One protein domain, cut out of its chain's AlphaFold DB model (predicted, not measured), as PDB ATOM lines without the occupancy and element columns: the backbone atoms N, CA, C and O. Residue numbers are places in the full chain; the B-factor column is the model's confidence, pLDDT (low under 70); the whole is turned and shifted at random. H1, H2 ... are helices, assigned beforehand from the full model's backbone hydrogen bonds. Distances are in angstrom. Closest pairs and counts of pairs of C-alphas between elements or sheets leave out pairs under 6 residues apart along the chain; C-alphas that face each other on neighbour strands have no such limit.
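What this domain is: This is residues 85 to 183 of the 185 residues of an uncharacterized protein of Streptomyces sp. HPH0547 (UniProt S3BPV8). Long helix H2 bundles with H1 and H4, up and down, each running against the one before; H5 crosses H1 steeply, and little H3 turns the corner between H2 and H4. The printed part has 99 residues with five named helices, H1 to H5: all helix, compact, radius of gyration of the C-alphas 14.4 A, spans 46 by 25 by 21 A.

How they stand to each other: H2, residues 108 to 134, and H1, residues 85 to 101, form a helical hairpin at a shallow tilt of 12 degrees; their closest C-alphas, Pro 88 and Gly 122, are 4.6 A apart. H4, residues 144 to 160, touches H1, closest C-alphas Ala 159 and Gly 93, 4.1 A. H5, residues 169 to 182, touches H1 at a steep tilt of 63 degrees, closest C-alphas Gly 175 and Ser 95, 4.9 A. H3, residues 138 to 142, touches H2 only at the corner, closest C-alphas Ile 140 and Ser 134, 5.5 A. Every O i to N i+4 pair is within hydrogen-bond range in H2, H3 and H5; 12 of 13 in H1, 11 of 13 in H4.

Where its parts are: H2 measures 38.0 A, from C-alpha 108 (234.665, 103.733, 270.715) to C-alpha 134 (265.811, 90.057, 253.686).

The domain as a whole: The printed part has no cut; 28 residues are under pLDDT 70.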
ATOM      1  N   PRO A  85     259.091  88.529 260.411       82.75
ATOM      2  CA  PRO A  85     258.510  89.848 260.163       82.75
ATOM      3  C   PRO A  85     257.005  89.931 260.443       82.75
ATOM      4  O   PRO A  85     256.514  91.006 260.770       82.75
ATOM      5  N   LEU A  86     256.266  88.819 260.348       84.19
ATOM      6  CA  LEU A  86     254.819  88.779 260.586       84.19
ATOM      7  C   LEU A  86     254.461  88.847 262.079       84.19
ATOM      8  O   LEU A  86     253.322  89.174 262.412       84.19
ATOM      9  N   LEU A  87     255.416  88.578 262.978       84.25
ATOM     10  CA  LEU A  87     255.189  88.592 264.425       84.25
ATOM     11  C   LEU A  87     254.648  89.946 264.916       84.25
ATOM     12  O   LEU A  87     253.576  89.941 265.514       84.25
ATOM     13  N   PRO A  88     255.275  91.107 264.627       85.00
ATOM     14  CA  PRO A  88     254.723  92.420 264.974       85.00
ATOM     15  C   PRO A  88     253.244  92.627 264.612       85.00
ATOM     16  O   PRO A  88     252.509  93.259 265.368       85.00
ATOM     17  N   LEU A  89     252.788  92.079 263.483       85.31
ATOM     18  CA  LEU A  89     251.400  92.203 263.033       85.31
ATOM     19  C   LEU A  89     250.455  91.262 263.782       85.31
ATOM     20  O   LEU A  89     249.345  91.668 264.116       85.31
ATOM     21  N   ALA A  90     250.895  90.040 264.089       83.81
ATOM     22  CA  ALA A  90     250.148  89.123 264.950       83.81
ATOM     23  C   ALA A  90     249.960  89.710 266.360       83.81
ATOM     24  O   ALA A  90     248.863  89.671 266.912       83.81
ATOM     25  N   ILE A  91     251.017  90.323 266.903       83.12
ATOM     26  CA  ILE A  91     251.011  91.028 268.192       83.12
ATOM     27  C   ILE A  91     250.007  92.186 268.164       83.12
ATOM     28  O   ILE A  91     249.168  92.290 269.056       83.12
ATOM     29  N   ALA A  92     250.059  93.027 267.127       84.44
ATOM     30  CA  ALA A  92     249.146  94.158 266.964       84.44
ATOM     31  C   ALA A  92     247.679  93.727 266.777       84.44
ATOM     32  O   ALA A  92     246.769  94.378 267.291       84.44
ATOM     33  N   GLY A  93     247.437  92.629 266.054       82.44
ATOM     34  CA  GLY A  93     246.101  92.051 265.898       82.44
ATOM     35  C   GLY A  93     245.547  91.555 267.234       82.44
ATOM     36  O   GLY A  93     244.466  91.974 267.643       82.44
ATOM     37  N   ALA A  94     246.322  90.751 267.965       83.12
ATOM     38  CA  ALA A  94     245.919  90.210 269.264       83.12
ATOM     39  C   ALA A  94     245.661  91.313 270.305       83.12
ATOM     40  O   ALA A  94     244.685  91.251 271.054       83.12
ATOM     41  N   SER A  95     246.500  92.356 270.332       79.50
ATOM     42  CA  SER A  95     246.300  93.492 271.235       79.50
ATOM     43  C   SER A  95     245.059  94.310 270.870       79.50
ATOM     44  O   SER A  95     244.363  94.804 271.754       79.50
ATOM     45  N   THR A  96     244.745  94.423 269.576       83.31
ATOM     46  CA  THR A  96     243.503  95.042 269.099       83.31
ATOM     47  C   THR A  96     242.295  94.242 269.577       83.31
ATOM     48  O   THR A  96     241.414  94.820 270.208       83.31
ATOM     49  N   HIS A  97     242.269  92.923 269.350       82.50
ATOM     50  CA  HIS A  97     241.177  92.061 269.810       82.50
ATOM     51  C   HIS A  97     240.911  92.254 271.307       82.50
ATOM     52  O   HIS A  97     239.784  92.546 271.694       82.50
ATOM     53  N   ALA A  98     241.964  92.188 272.130       79.06
ATOM     54  CA  ALA A  98     241.885  92.368 273.578       79.06
ATOM     55  C   ALA A  98     241.150  93.655 273.989       79.06
ATOM     56  O   ALA A  98     240.258  93.618 274.836       79.06
ATOM     57  N   VAL A  99     241.489  94.784 273.358       79.62
ATOM     58  CA  VAL A  99     240.853  96.079 273.639       79.62
ATOM     59  C   VAL A  99     239.381  96.075 273.232       79.62
ATOM     60  O   VAL A  99     238.547  96.567 273.987       79.62
ATOM     61  N   TRP A 100     239.037  95.505 272.076       78.12
ATOM     62  CA  TRP A 100     237.653  95.469 271.591       78.12
ATOM     63  C   TRP A 100     236.753  94.497 272.360       78.12
ATOM     64  O   TRP A 100     235.543  94.715 272.421       78.12
ATOM     65  N   THR A 101     237.317  93.445 272.957       78.50
ATOM     66  CA  THR A 101     236.566  92.458 273.746       78.50
ATOM     67  C   THR A 101     236.513  92.757 275.244       78.50
ATOM     68  O   THR A 101     235.855  92.021 275.983       78.50
ATOM     69  N   ASP A 102     237.177  93.819 275.719       74.12
ATOM     70  CA  ASP A 102     237.155  94.169 277.139       74.12
ATOM     71  C   ASP A 102     235.747  94.601 277.586       74.12
ATOM     72  O   ASP A 102     235.097  95.466 276.993       74.12
ATOM     73  N   LYS A 103     235.276  94.018 278.694       66.06
ATOM     74  CA  LYS A 103     233.947  94.280 279.273       66.06
ATOM     75  C   LYS A 103     233.832  95.675 279.886       66.06
ATOM     76  O   LYS A 103     232.726  96.112 280.190       66.06
ATOM     77  N   SER A 104     234.960  96.363 280.052       65.00
ATOM     78  CA  SER A 104     235.070  97.721 280.591       65.00
ATOM     79  C   SER A 104     234.421  98.808 279.717       65.00
ATOM     80  O   SER A 104     234.471  99.965 280.101       65.00
ATOM     81  N   ALA A 105     233.818  98.454 278.573       55.62
ATOM     82  CA  ALA A 105     233.225  99.373 277.597       55.62
ATOM     83  C   ALA A 105     234.154 100.552 277.237       55.62
ATOM     84  O   ALA A 105     233.802 101.697 277.507       55.62
ATOM     85  N   PRO A 106     235.313 100.278 276.603       60.69
ATOM     86  CA  PRO A 106     236.145 101.321 276.013       60.69
ATOM     87  C   PRO A 106     235.311 102.324 275.216       60.69
ATOM     88  O   PRO A 106     234.519 101.917 274.357       60.69
ATOM     89  N   SER A 107     235.525 103.627 275.408       70.69
ATOM     90  CA  SER A 107     234.975 104.606 274.471       70.69
ATOM     91  C   SER A 107     235.399 104.236 273.036       70.69
ATOM     92  O   SER A 107     236.586 104.029 272.759       70.69
ATOM     93  N   THR A 108     234.439 104.167 272.108       73.94
ATOM     94  CA  THR A 108     234.665 103.733 270.715       73.94
ATOM     95  C   THR A 108     235.802 104.507 270.042       73.94
ATOM     96  O   THR A 108     236.549 103.965 269.232       73.94
ATOM     97  N   TRP A 109     235.960 105.779 270.411       75.81
ATOM     98  CA  TRP A 109     237.018 106.656 269.922       75.81
ATOM     99  C   TRP A 109     238.425 106.172 270.306       75.81
ATOM    100  O   TRP A 109     239.302 106.084 269.445       75.81
ATOM    101  N   TRP A 110     238.637 105.808 271.574       77.19
ATOM    102  CA  TRP A 110     239.935 105.326 272.053       77.19
ATOM    103  C   TRP A 110     240.289 103.953 271.481       77.19
ATOM    104  O   TRP A 110     241.443 103.740 271.113       77.19
ATOM    105  N   SER A 111     239.309 103.063 271.304       75.38
ATOM    106  CA  SER A 111     239.520 101.762 270.648       75.38
ATOM    107  C   SER A 111     239.975 101.915 269.199       75.38
ATOM    108  O   SER A 111     240.898 101.229 268.756       75.38
ATOM    109  N   VAL A 112     239.370 102.849 268.457       80.94
ATOM    110  CA  VAL A 112     239.755 103.144 267.070       80.94
ATOM    111  C   VAL A 112     241.164 103.740 267.007       80.94
ATOM    112  O   VAL A 112     241.981 103.272 266.213       80.94
ATOM    113  N   LEU A 113     241.486 104.714 267.867       82.88
ATOM    114  CA  LEU A 113     242.831 105.298 267.938       82.88
ATOM    115  C   LEU A 113     243.896 104.262 268.312       82.88
ATOM    116  O   LEU A 113     244.963 104.234 267.700       82.88
ATOM    117  N   TYR A 114     243.600 103.393 269.280       81.31
ATOM    118  CA  TYR A 114     244.497 102.317 269.686       81.31
ATOM    119  C   TYR A 114     244.743 101.335 268.538       81.31
ATOM    120  O   TYR A 114     245.893 101.026 268.244       81.31
ATOM    121  N   THR A 115     243.684 100.902 267.848       83.56
ATOM    122  CA  THR A 115     243.786  99.990 266.695       83.56
ATOM    123  C   THR A 115     244.668 100.584 265.599       83.56
ATOM    124  O   THR A 115     245.537  99.907 265.052       83.56
ATOM    125  N   LEU A 116     244.484 101.874 265.305       85.50
ATOM    126  CA  LEU A 116     245.270 102.579 264.298       85.50
ATOM    127  C   LEU A 116     246.741 102.701 264.719       85.50
ATOM    128  O   LEU A 116     247.633 102.431 263.919       85.50
ATOM    129  N   GLY A 117     247.002 103.029 265.987       84.81
ATOM    130  CA  GLY A 117     248.355 103.056 266.546       84.81
ATOM    131  C   GLY A 117     249.035 101.684 266.520       84.81
ATOM    132  O   GLY A 117     250.169 101.572 266.060       84.81
ATOM    133  N   ALA A 118     248.335 100.632 266.943       83.75
ATOM    134  CA  ALA A 118     248.830  99.259 266.930       83.75
ATOM    135  C   ALA A 118     249.147  98.788 265.504       83.75
ATOM    136  O   ALA A 118     250.202  98.198 265.279       83.75
ATOM    137  N   ALA A 119     248.295  99.112 264.526       84.06
ATOM    138  CA  ALA A 119     248.542  98.809 263.120       84.06
ATOM    139  C   ALA A 119     249.788  99.533 262.582       84.06
ATOM    140  O   ALA A 119     250.609  98.909 261.914       84.06
ATOM    141  N   VAL A 120     249.975 100.820 262.904       86.56
ATOM    142  CA  VAL A 120     251.166 101.584 262.491       86.56
ATOM    143  C   VAL A 120     252.436 101.017 263.126       86.56
ATOM    144  O   VAL A 120     253.428 100.814 262.427       86.56
ATOM    145  N   VAL A 121     252.414 100.721 264.427       85.88
ATOM    146  CA  VAL A 121     253.564 100.136 265.136       85.88
ATOM    147  C   VAL A 121     253.875  98.737 264.601       85.88
ATOM    148  O   VAL A 121     255.032  98.442 264.310       85.88
ATOM    149  N   GLY A 122     252.854  97.903 264.397       85.06
ATOM    150  CA  GLY A 122     252.988  96.569 263.814       85.06
ATOM    151  C   GLY A 122     253.546  96.610 262.391       85.06
ATOM    152  O   GLY A 122     254.483  95.878 262.082       85.06
ATOM    153  N   ALA A 123     253.046  97.512 261.542       83.31
ATOM    154  CA  ALA A 123     253.540  97.706 260.180       83.31
ATOM    155  C   ALA A 123     254.981  98.238 260.156       83.31
ATOM    156  O   ALA A 123     255.799  97.770 259.368       83.31
ATOM    157  N   THR A 124     255.321  99.170 261.047       85.75
ATOM    158  CA  THR A 124     256.690  99.695 261.167       85.75
ATOM    159  C   THR A 124     257.653  98.596 261.615       85.75
ATOM    160  O   THR A 124     258.706  98.410 261.009       85.75
ATOM    161  N   GLY A 125     257.271  97.812 262.629       84.19
ATOM    162  CA  GLY A 125     258.041  96.655 263.083       84.19
ATOM    163  C   GLY A 125     258.213  95.606 261.985       84.19
ATOM    164  O   GLY A 125     259.317  95.100 261.798       84.19
ATOM    165  N   PHE A 126     257.154  95.339 261.214       85.00
ATOM    166  CA  PHE A 126     257.194  94.468 260.041       85.00
ATOM    167  C   PHE A 126     258.227  94.948 259.014       85.00
ATOM    168  O   PHE A 126     259.066  94.156 258.594       85.00
ATOM    169  N   VAL A 127     258.203  96.231 258.630       84.50
ATOM    170  CA  VAL A 127     259.145  96.794 257.646       84.50
ATOM    171  C   VAL A 127     260.582  96.688 258.147       84.50
ATOM    172  O   VAL A 127     261.430  96.163 257.431       84.50
ATOM    173  N   ILE A 128     260.845  97.096 259.393       85.38
ATOM    174  CA  ILE A 128     262.193  97.054 259.978       85.38
ATOM    175  C   ILE A 128     262.720  95.616 260.043       85.38
ATOM    176  O   ILE A 128     263.852  95.361 259.630       85.38
ATOM    177  N   LEU A 129     261.924  94.667 260.553       82.81
ATOM    178  CA  LEU A 129     262.345  93.265 260.604       82.81
ATOM    179  C   LEU A 129     262.560  92.715 259.200       82.81
ATOM    180  O   LEU A 129     263.562  92.050 258.963       82.81
ATOM    181  N   ARG A 130     261.653  93.003 258.266       80.81
ATOM    182  CA  ARG A 130     261.772  92.542 256.885       80.81
ATOM    183  C   ARG A 130     263.060  93.044 256.247       80.81
ATOM    184  O   ARG A 130     263.788  92.234 255.695       80.81
ATOM    185  N   GLU A 131     263.372  94.332 256.346       80.69
ATOM    186  CA  GLU A 131     264.601  94.898 255.776       80.69
ATOM    187  C   GLU A 131     265.857  94.273 256.390       80.69
ATOM    188  O   GLU A 131     266.799  93.927 255.678       80.69
ATOM    189  N   ARG A 132     265.864  94.063 257.711       79.12
ATOM    190  CA  ARG A 132     267.000  93.441 258.407       79.12
ATOM    191  C   ARG A 132     267.164  91.957 258.081       79.12
ATOM    192  O   ARG A 132     268.287  91.456 258.118       79.12
ATOM    193  N   LEU A 133     266.066  91.260 257.793       74.62
ATOM    194  CA  LEU A 133     266.047  89.816 257.565       74.62
ATOM    195  C   LEU A 133     266.134  89.433 256.083       74.62
ATOM    196  O   LEU A 133     266.654  88.357 255.802       74.62
ATOM    197  N   SER A 134     265.718  90.297 255.144       65.62
ATOM    198  CA  SER A 134     265.811  90.057 253.686       65.62
ATOM    199  C   SER A 134     267.238  89.713 253.266       65.62
ATOM    200  O   SER A 134     267.444  88.790 252.489       65.62
ATOM    201  N   TYR A 135     268.237  90.361 253.873       60.66
ATOM    202  CA  TYR A 135     269.652  90.085 253.604       60.66
ATOM    203  C   TYR A 135     270.086  88.645 253.951       60.66
ATOM    204  O   TYR A 135     271.124  88.183 253.494       60.66
ATOM    205  N   ARG A 136     269.319  87.926 254.781       60.81
ATOM    206  CA  ARG A 136     269.692  86.612 255.328       60.81
ATOM    207  C   ARG A 136     268.895  85.439 254.750       60.81
ATOM    208  O   ARG A 136     269.126  84.313 255.181       60.81
ATOM    209  N   SER A 137     267.944  85.657 253.834       63.34
ATOM    210  CA  SER A 137     267.128  84.558 253.290       63.34
ATOM    211  C   SER A 137     266.610  84.826 251.877       63.34
ATOM    212  O   SER A 137     265.763  85.690 251.657       63.34
ATOM    213  N   HIS A 138     267.025  83.978 250.931       65.25
ATOM    214  CA  HIS A 138     266.554  83.994 249.539       65.25
ATOM    215  C   HIS A 138     265.034  83.768 249.390       65.25
ATOM    216  O   HIS A 138     264.447  84.127 248.367       65.25
ATOM    217  N   LEU A 139     264.367  83.188 250.397       65.75
ATOM    218  CA  LEU A 139     262.909  83.005 250.392       65.75
ATOM    219  C   LEU A 139     262.155  84.330 250.564       65.75
ATOM    220  O   LEU A 139     261.072  84.489 250.000       65.75
ATOM    221  N   ILE A 140     262.726  85.279 251.312       65.50
ATOM    222  CA  ILE A 140     262.083  86.565 251.616       65.50
ATOM    223  C   ILE A 140     261.971  87.414 250.347       65.50
ATOM    224  O   ILE A 140     260.911  87.987 250.079       65.50
ATOM    225  N   ASP A 141     263.019  87.420 249.524       66.12
ATOM    226  CA  ASP A 141     263.030  88.161 248.262       66.12
ATOM    227  C   ASP A 141     262.112  87.520 247.215       66.12
ATOM    228  O   ASP A 141     261.449  88.226 246.461       66.12
ATOM    229  N   ARG A 142     261.989  86.187 247.194       68.69
ATOM    230  CA  ARG A 142     261.128  85.482 246.228       68.69
ATOM    231  C   ARG A 142     259.637  85.616 246.541       68.69
ATOM    232  O   ARG A 142     258.815  85.646 245.627       68.69
ATOM    233  N   LEU A 143     259.280  85.688 247.822       72.19
ATOM    234  CA  LEU A 143     257.890  85.734 248.290       72.19
ATOM    235  C   LEU A 143     257.427  87.153 248.642       72.19
ATOM    236  O   LEU A 143     256.339  87.321 249.192       72.19
ATOM    237  N   PHE A 144     258.209  88.182 248.295       74.06
ATOM    238  CA  PHE A 144     257.957  89.571 248.684       74.06
ATOM    239  C   PHE A 144     256.531  90.057 248.364       74.06
ATOM    240  O   PHE A 144     255.934  90.791 249.148       74.06
ATOM    241  N   TRP A 145     255.963  89.623 247.234       77.06
ATOM    242  CA  TRP A 145     254.627  90.031 246.794       77.06
ATOM    243  C   TRP A 145     253.500  89.427 247.645       77.06
ATOM    244  O   TRP A 145     252.456  90.050 247.824       77.06
ATOM    245  N   LEU A 146     253.722  88.247 248.234       80.38
ATOM    246  CA  LEU A 146     252.754  87.601 249.123       80.38
ATOM    247  C   LEU A 146     252.729  88.227 250.515       80.38
ATOM    248  O   LEU A 146     251.743  88.066 251.231       80.38
ATOM    249  N   TYR A 147     253.760  88.978 250.900       77.44
ATOM    250  CA  TYR A 147     253.800  89.571 252.230       77.44
ATOM    251  C   TYR A 147     252.672  90.558 252.471       77.44
ATOM    252  O   TYR A 147     252.119  90.551 253.554       77.44
ATOM    253  N   VAL A 148     252.285  91.379 251.496       80.62
ATOM    254  CA  VAL A 148     251.194  92.345 251.702       80.62
ATOM    255  C   VAL A 148     249.869  91.643 252.055       80.62
ATOM    256  O   VAL A 148     249.324  91.933 253.122       80.62
ATOM    257  N   PRO A 149     249.346  90.700 251.243       87.19
ATOM    258  CA  PRO A 149     248.108  90.005 251.585       87.19
ATOM    259  C   PRO A 149     248.249  89.098 252.815       87.19
ATOM    260  O   PRO A 149     247.320  89.040 253.619       87.19
ATOM    261  N   VAL A 150     249.396  88.433 253.015       84.94
ATOM    262  CA  VAL A 150     249.633  87.594 254.205       84.94
ATOM    263  C   VAL A 150     249.676  88.442 255.473       84.94
ATOM    264  O   VAL A 150     249.045  88.082 256.455       84.94
ATOM    265  N   SER A 151     250.341  89.594 255.452       83.44
ATOM    266  CA  SER A 151     250.399  90.543 256.567       83.44
ATOM    267  C   SER A 151     249.014  91.047 256.967       83.44
ATOM    268  O   SER A 151     248.685  91.060 258.154       83.44
ATOM    269  N   ILE A 152     248.179  91.406 255.985       85.00
ATOM    270  CA  ILE A 152     246.782  91.794 256.228       85.00
ATOM    271  C   ILE A 152     246.006  90.613 256.822       85.00
ATOM    272  O   ILE A 152     245.299  90.778 257.815       85.00
ATOM    273  N   GLY A 153     246.167  89.418 256.248       85.19
ATOM    274  CA  GLY A 153     245.522  88.199 256.725       85.19
ATOM    275  C   GLY A 153     245.904  87.849 258.163       85.19
ATOM    276  O   GLY A 153     245.023  87.564 258.963       85.19
ATOM    277  N   VAL A 154     247.190  87.932 258.513       84.62
ATOM    278  CA  VAL A 154     247.707  87.691 259.868       84.62
ATOM    279  C   VAL A 154     247.123  88.704 260.843       84.62
ATOM    280  O   VAL A 154     246.563  88.307 261.862       84.62
ATOM    281  N   PHE A 155     247.189  89.998 260.525       85.00
ATOM    282  CA  PHE A 155     246.630  91.032 261.392       85.00
ATOM    283  C   PHE A 155     245.136  90.796 261.660       85.00
ATOM    284  O   PHE A 155     244.720  90.752 262.814       85.00
ATOM    285  N   LEU A 156     244.340  90.580 260.606       85.81
ATOM    286  CA  LEU A 156     242.899  90.342 260.733       85.81
ATOM    287  C   LEU A 156     242.587  89.040 261.469       85.81
ATOM    288  O   LEU A 156     241.686  89.011 262.302       85.81
ATOM    289  N   TYR A 157     243.333  87.974 261.191       86.06
ATOM    290  CA  TYR A 157     243.152  86.688 261.852       86.06
ATOM    291  C   TYR A 157     243.316  86.814 263.370       86.06
ATOM    292  O   TYR A 157     242.448  86.360 264.110       86.06
ATOM    293  N   TYR A 158     244.372  87.487 263.836       82.44
ATOM    294  CA  TYR A 158     244.599  87.708 265.269       82.44
ATOM    295  C   TYR A 158     243.713  88.808 265.872       82.44
ATOM    296  O   TYR A 158     243.492  88.802 267.077       82.44
ATOM    297  N   ALA A 159     243.188  89.732 265.062       81.56
ATOM    298  CA  ALA A 159     242.222  90.735 265.511       81.56
ATOM    299  C   ALA A 159     240.801  90.176 265.699       81.56
ATOM    300  O   ALA A 159     240.009  90.773 266.421       81.56
ATOM    301  N   ILE A 160     240.465  89.060 265.040       83.81
ATOM    302  CA  ILE A 160     239.137  88.425 265.098       83.81
ATOM    303  C   ILE A 160     239.137  87.193 266.009       83.81
ATOM    304  O   ILE A 160     238.126  86.904 266.646       83.81
ATOM    305  N   ARG A 161     240.236  86.436 266.041       78.00
ATOM    306  CA  ARG A 161     240.332  85.205 266.826       78.00
ATOM    307  C   ARG A 161     240.715  85.502 268.273       78.00
ATOM    308  O   ARG A 161     241.551  86.362 268.529       78.00
ATOM    309  N   ASP A 162     240.162  84.713 269.190       66.81
ATOM    310  CA  ASP A 162     240.444  84.815 270.619       66.81
ATOM    311  C   ASP A 162     241.952  84.596 270.914       66.81
ATOM    312  O   ASP A 162     242.491  83.511 270.639       66.81
ATOM    313  N   PRO A 163     242.665  85.596 271.466       59.72
ATOM    314  CA  PRO A 163     244.090  85.507 271.771       59.72
ATOM    315  C   PRO A 163     244.403  84.484 272.874       59.72
ATOM    316  O   PRO A 163     245.539  83.997 272.943       59.72
ATOM    317  N   ALA A 164     243.412  84.089 273.686       59.31
ATOM    318  CA  ALA A 164     243.568  83.038 274.687       59.31
ATOM    319  C   ALA A 164     243.822  81.660 274.053       59.31
ATOM    320  O   ALA A 164     244.577  80.862 274.617       59.31
ATOM    321  N   GLU A 165     243.259  81.397 272.868       63.03
ATOM    322  CA  GLU A 165     243.555  80.194 272.078       63.03
ATOM    323  C   GLU A 165     244.934  80.267 271.409       63.03
ATOM    324  O   GLU A 165     245.575  79.243 271.175       63.03
ATOM    325  N   ALA A 166     245.412  81.478 271.123       58.16
ATOM    326  CA  ALA A 166     246.669  81.725 270.427       58.16
ATOM    327  C   ALA A 166     247.917  81.725 271.333       58.16
ATOM    328  O   ALA A 166     249.017  81.962 270.841       58.16
ATOM    329  N   GLN A 167     247.765  81.473 272.639       62.31
ATOM    330  CA  GLN A 167     248.840  81.518 273.648       62.31
ATOM    331  C   GLN A 167     249.516  82.897 273.817       62.31
ATOM    332  O   GLN A 167     250.551  83.000 274.473       62.31
ATOM    333  N   LEU A 168     248.916  83.984 273.317       64.25
ATOM    334  CA  LEU A 168     249.477  85.346 273.377       64.25
ATOM    335  C   LEU A 168     248.989  86.150 274.601       64.25
ATOM    336  O   LEU A 168     248.946  87.377 274.562       64.25
ATOM    337  N   LYS A 169     248.652  85.477 275.710       66.38
ATOM    338  CA  LYS A 169     248.037  86.092 276.909       66.38
ATOM    339  C   LYS A 169     248.822  87.278 277.483       66.38
ATOM    340  O   LYS A 169     248.242  88.282 277.867       66.38
ATOM    341  N   PHE A 170     250.151  87.199 277.483       70.94
ATOM    342  CA  PHE A 170     251.007  88.295 277.952       70.94
ATOM    343  C   PHE A 170     250.829  89.592 277.136       70.94
ATOM    344  O   PHE A 170     250.959  90.696 277.659       70.94
ATOM    345  N   ILE A 171     250.529  89.465 275.844       65.25
ATOM    346  CA  ILE A 171     250.377  90.593 274.917       65.25
ATOM    347  C   ILE A 171     249.006  91.244 275.084       65.25
ATOM    348  O   ILE A 171     248.899  92.469 275.043       65.25
ATOM    349  N   GLU A 172     247.983  90.426 275.321       66.19
ATOM    350  CA  GLU A 172     246.650  90.871 275.725       66.19
ATOM    351  C   GLU A 172     246.724  91.736 276.994       66.19
ATOM    352  O   GLU A 172     246.231  92.867 276.993       66.19
ATOM    353  N   ASP A 173     247.446  91.277 278.022       74.31
ATOM    354  CA  ASP A 173     247.632  92.022 279.274       74.31
ATOM    355  C   ASP A 173     248.320  93.384 279.059       74.31
ATOM    356  O   ASP A 173     247.892  94.402 279.614       74.31
ATOM    357  N   ILE A 174     249.362  93.436 278.218       74.81
ATOM    358  CA  ILE A 174     250.056  94.690 277.877       74.81
ATOM    359  C   ILE A 174     249.142  95.635 277.092       74.81
ATOM    360  O   ILE A 174     249.131  96.839 277.362       74.81
ATOM    361  N   GLY A 175     248.388  95.114 276.121       68.44
ATOM    362  CA  GLY A 175     247.488  95.914 275.294       68.44
ATOM    363  C   GLY A 175     246.398  96.584 276.124       68.44
ATOM    364  O   GLY A 175     246.198  97.797 276.024       68.44
ATOM    365  N   LEU A 176     245.782  95.819 277.027       72.12
ATOM    366  CA  LEU A 176     244.802  96.318 277.989       72.12
ATOM    367  C   LEU A 176     245.412  97.341 278.951       72.12
ATOM    368  O   LEU A 176     244.799  98.374 279.231       72.12
ATOM    369  N   TRP A 177     246.627  97.093 279.446       72.81
ATOM    370  CA  TRP A 177     247.320  98.030 280.330       72.81
ATOM    371  C   TRP A 177     247.615  99.372 279.643       72.81
ATOM    372  O   TRP A 177     247.353 100.429 280.225       72.81
ATOM    373  N   LEU A 178     248.100  99.345 278.397       69.00
ATOM    374  CA  LEU A 178     248.338 100.543 277.588       69.00
ATOM    375  C   LEU A 178     247.039 101.304 277.317       69.00
ATOM    376  O   LEU A 178     246.991 102.512 277.541       69.00
ATOM    377  N   ALA A 179     245.975 100.611 276.902       65.94
ATOM    378  CA  ALA A 179     244.681 101.236 276.640       65.94
ATOM    379  C   ALA A 179     244.134 101.960 277.883       65.94
ATOM    380  O   ALA A 179     243.759 103.128 277.802       65.94
ATOM    381  N   ARG A 180     244.207 101.323 279.061       71.12
ATOM    382  CA  ARG A 180     243.784 101.913 280.347       71.12
ATOM    383  C   ARG A 180     244.622 103.116 280.785       71.12
ATOM    384  O   ARG A 180     244.149 103.939 281.565       71.12
ATOM    385  N   LYS A 181     245.879 103.215 280.339       72.06
ATOM    386  CA  LYS A 181     246.765 104.355 280.632       72.06
ATOM    387  C   LYS A 181     246.519 105.551 279.717       72.06
ATOM    388  O   LYS A 181     246.734 106.677 280.157       72.06
ATOM    389  N   VAL A 182     246.104 105.314 278.473       64.62
ATOM    390  CA  VAL A 182     245.895 106.365 277.465       64.62
ATOM    391  C   VAL A 182     244.572 107.111 277.680       64.62
ATOM    392  O   VAL A 182     244.484 108.293 277.358       64.62
ATOM    393  N   GLY A 183     243.577 106.488 278.310       54.97
ATOM    394  CA  GLY A 183     242.376 107.186 278.759       54.97
ATOM    395  C   GLY A 183     241.453 106.291 279.581       54.97
ATOM    396  O   GLY A 183     241.587 105.067 279.521       54.97
TER     397      GLY A 183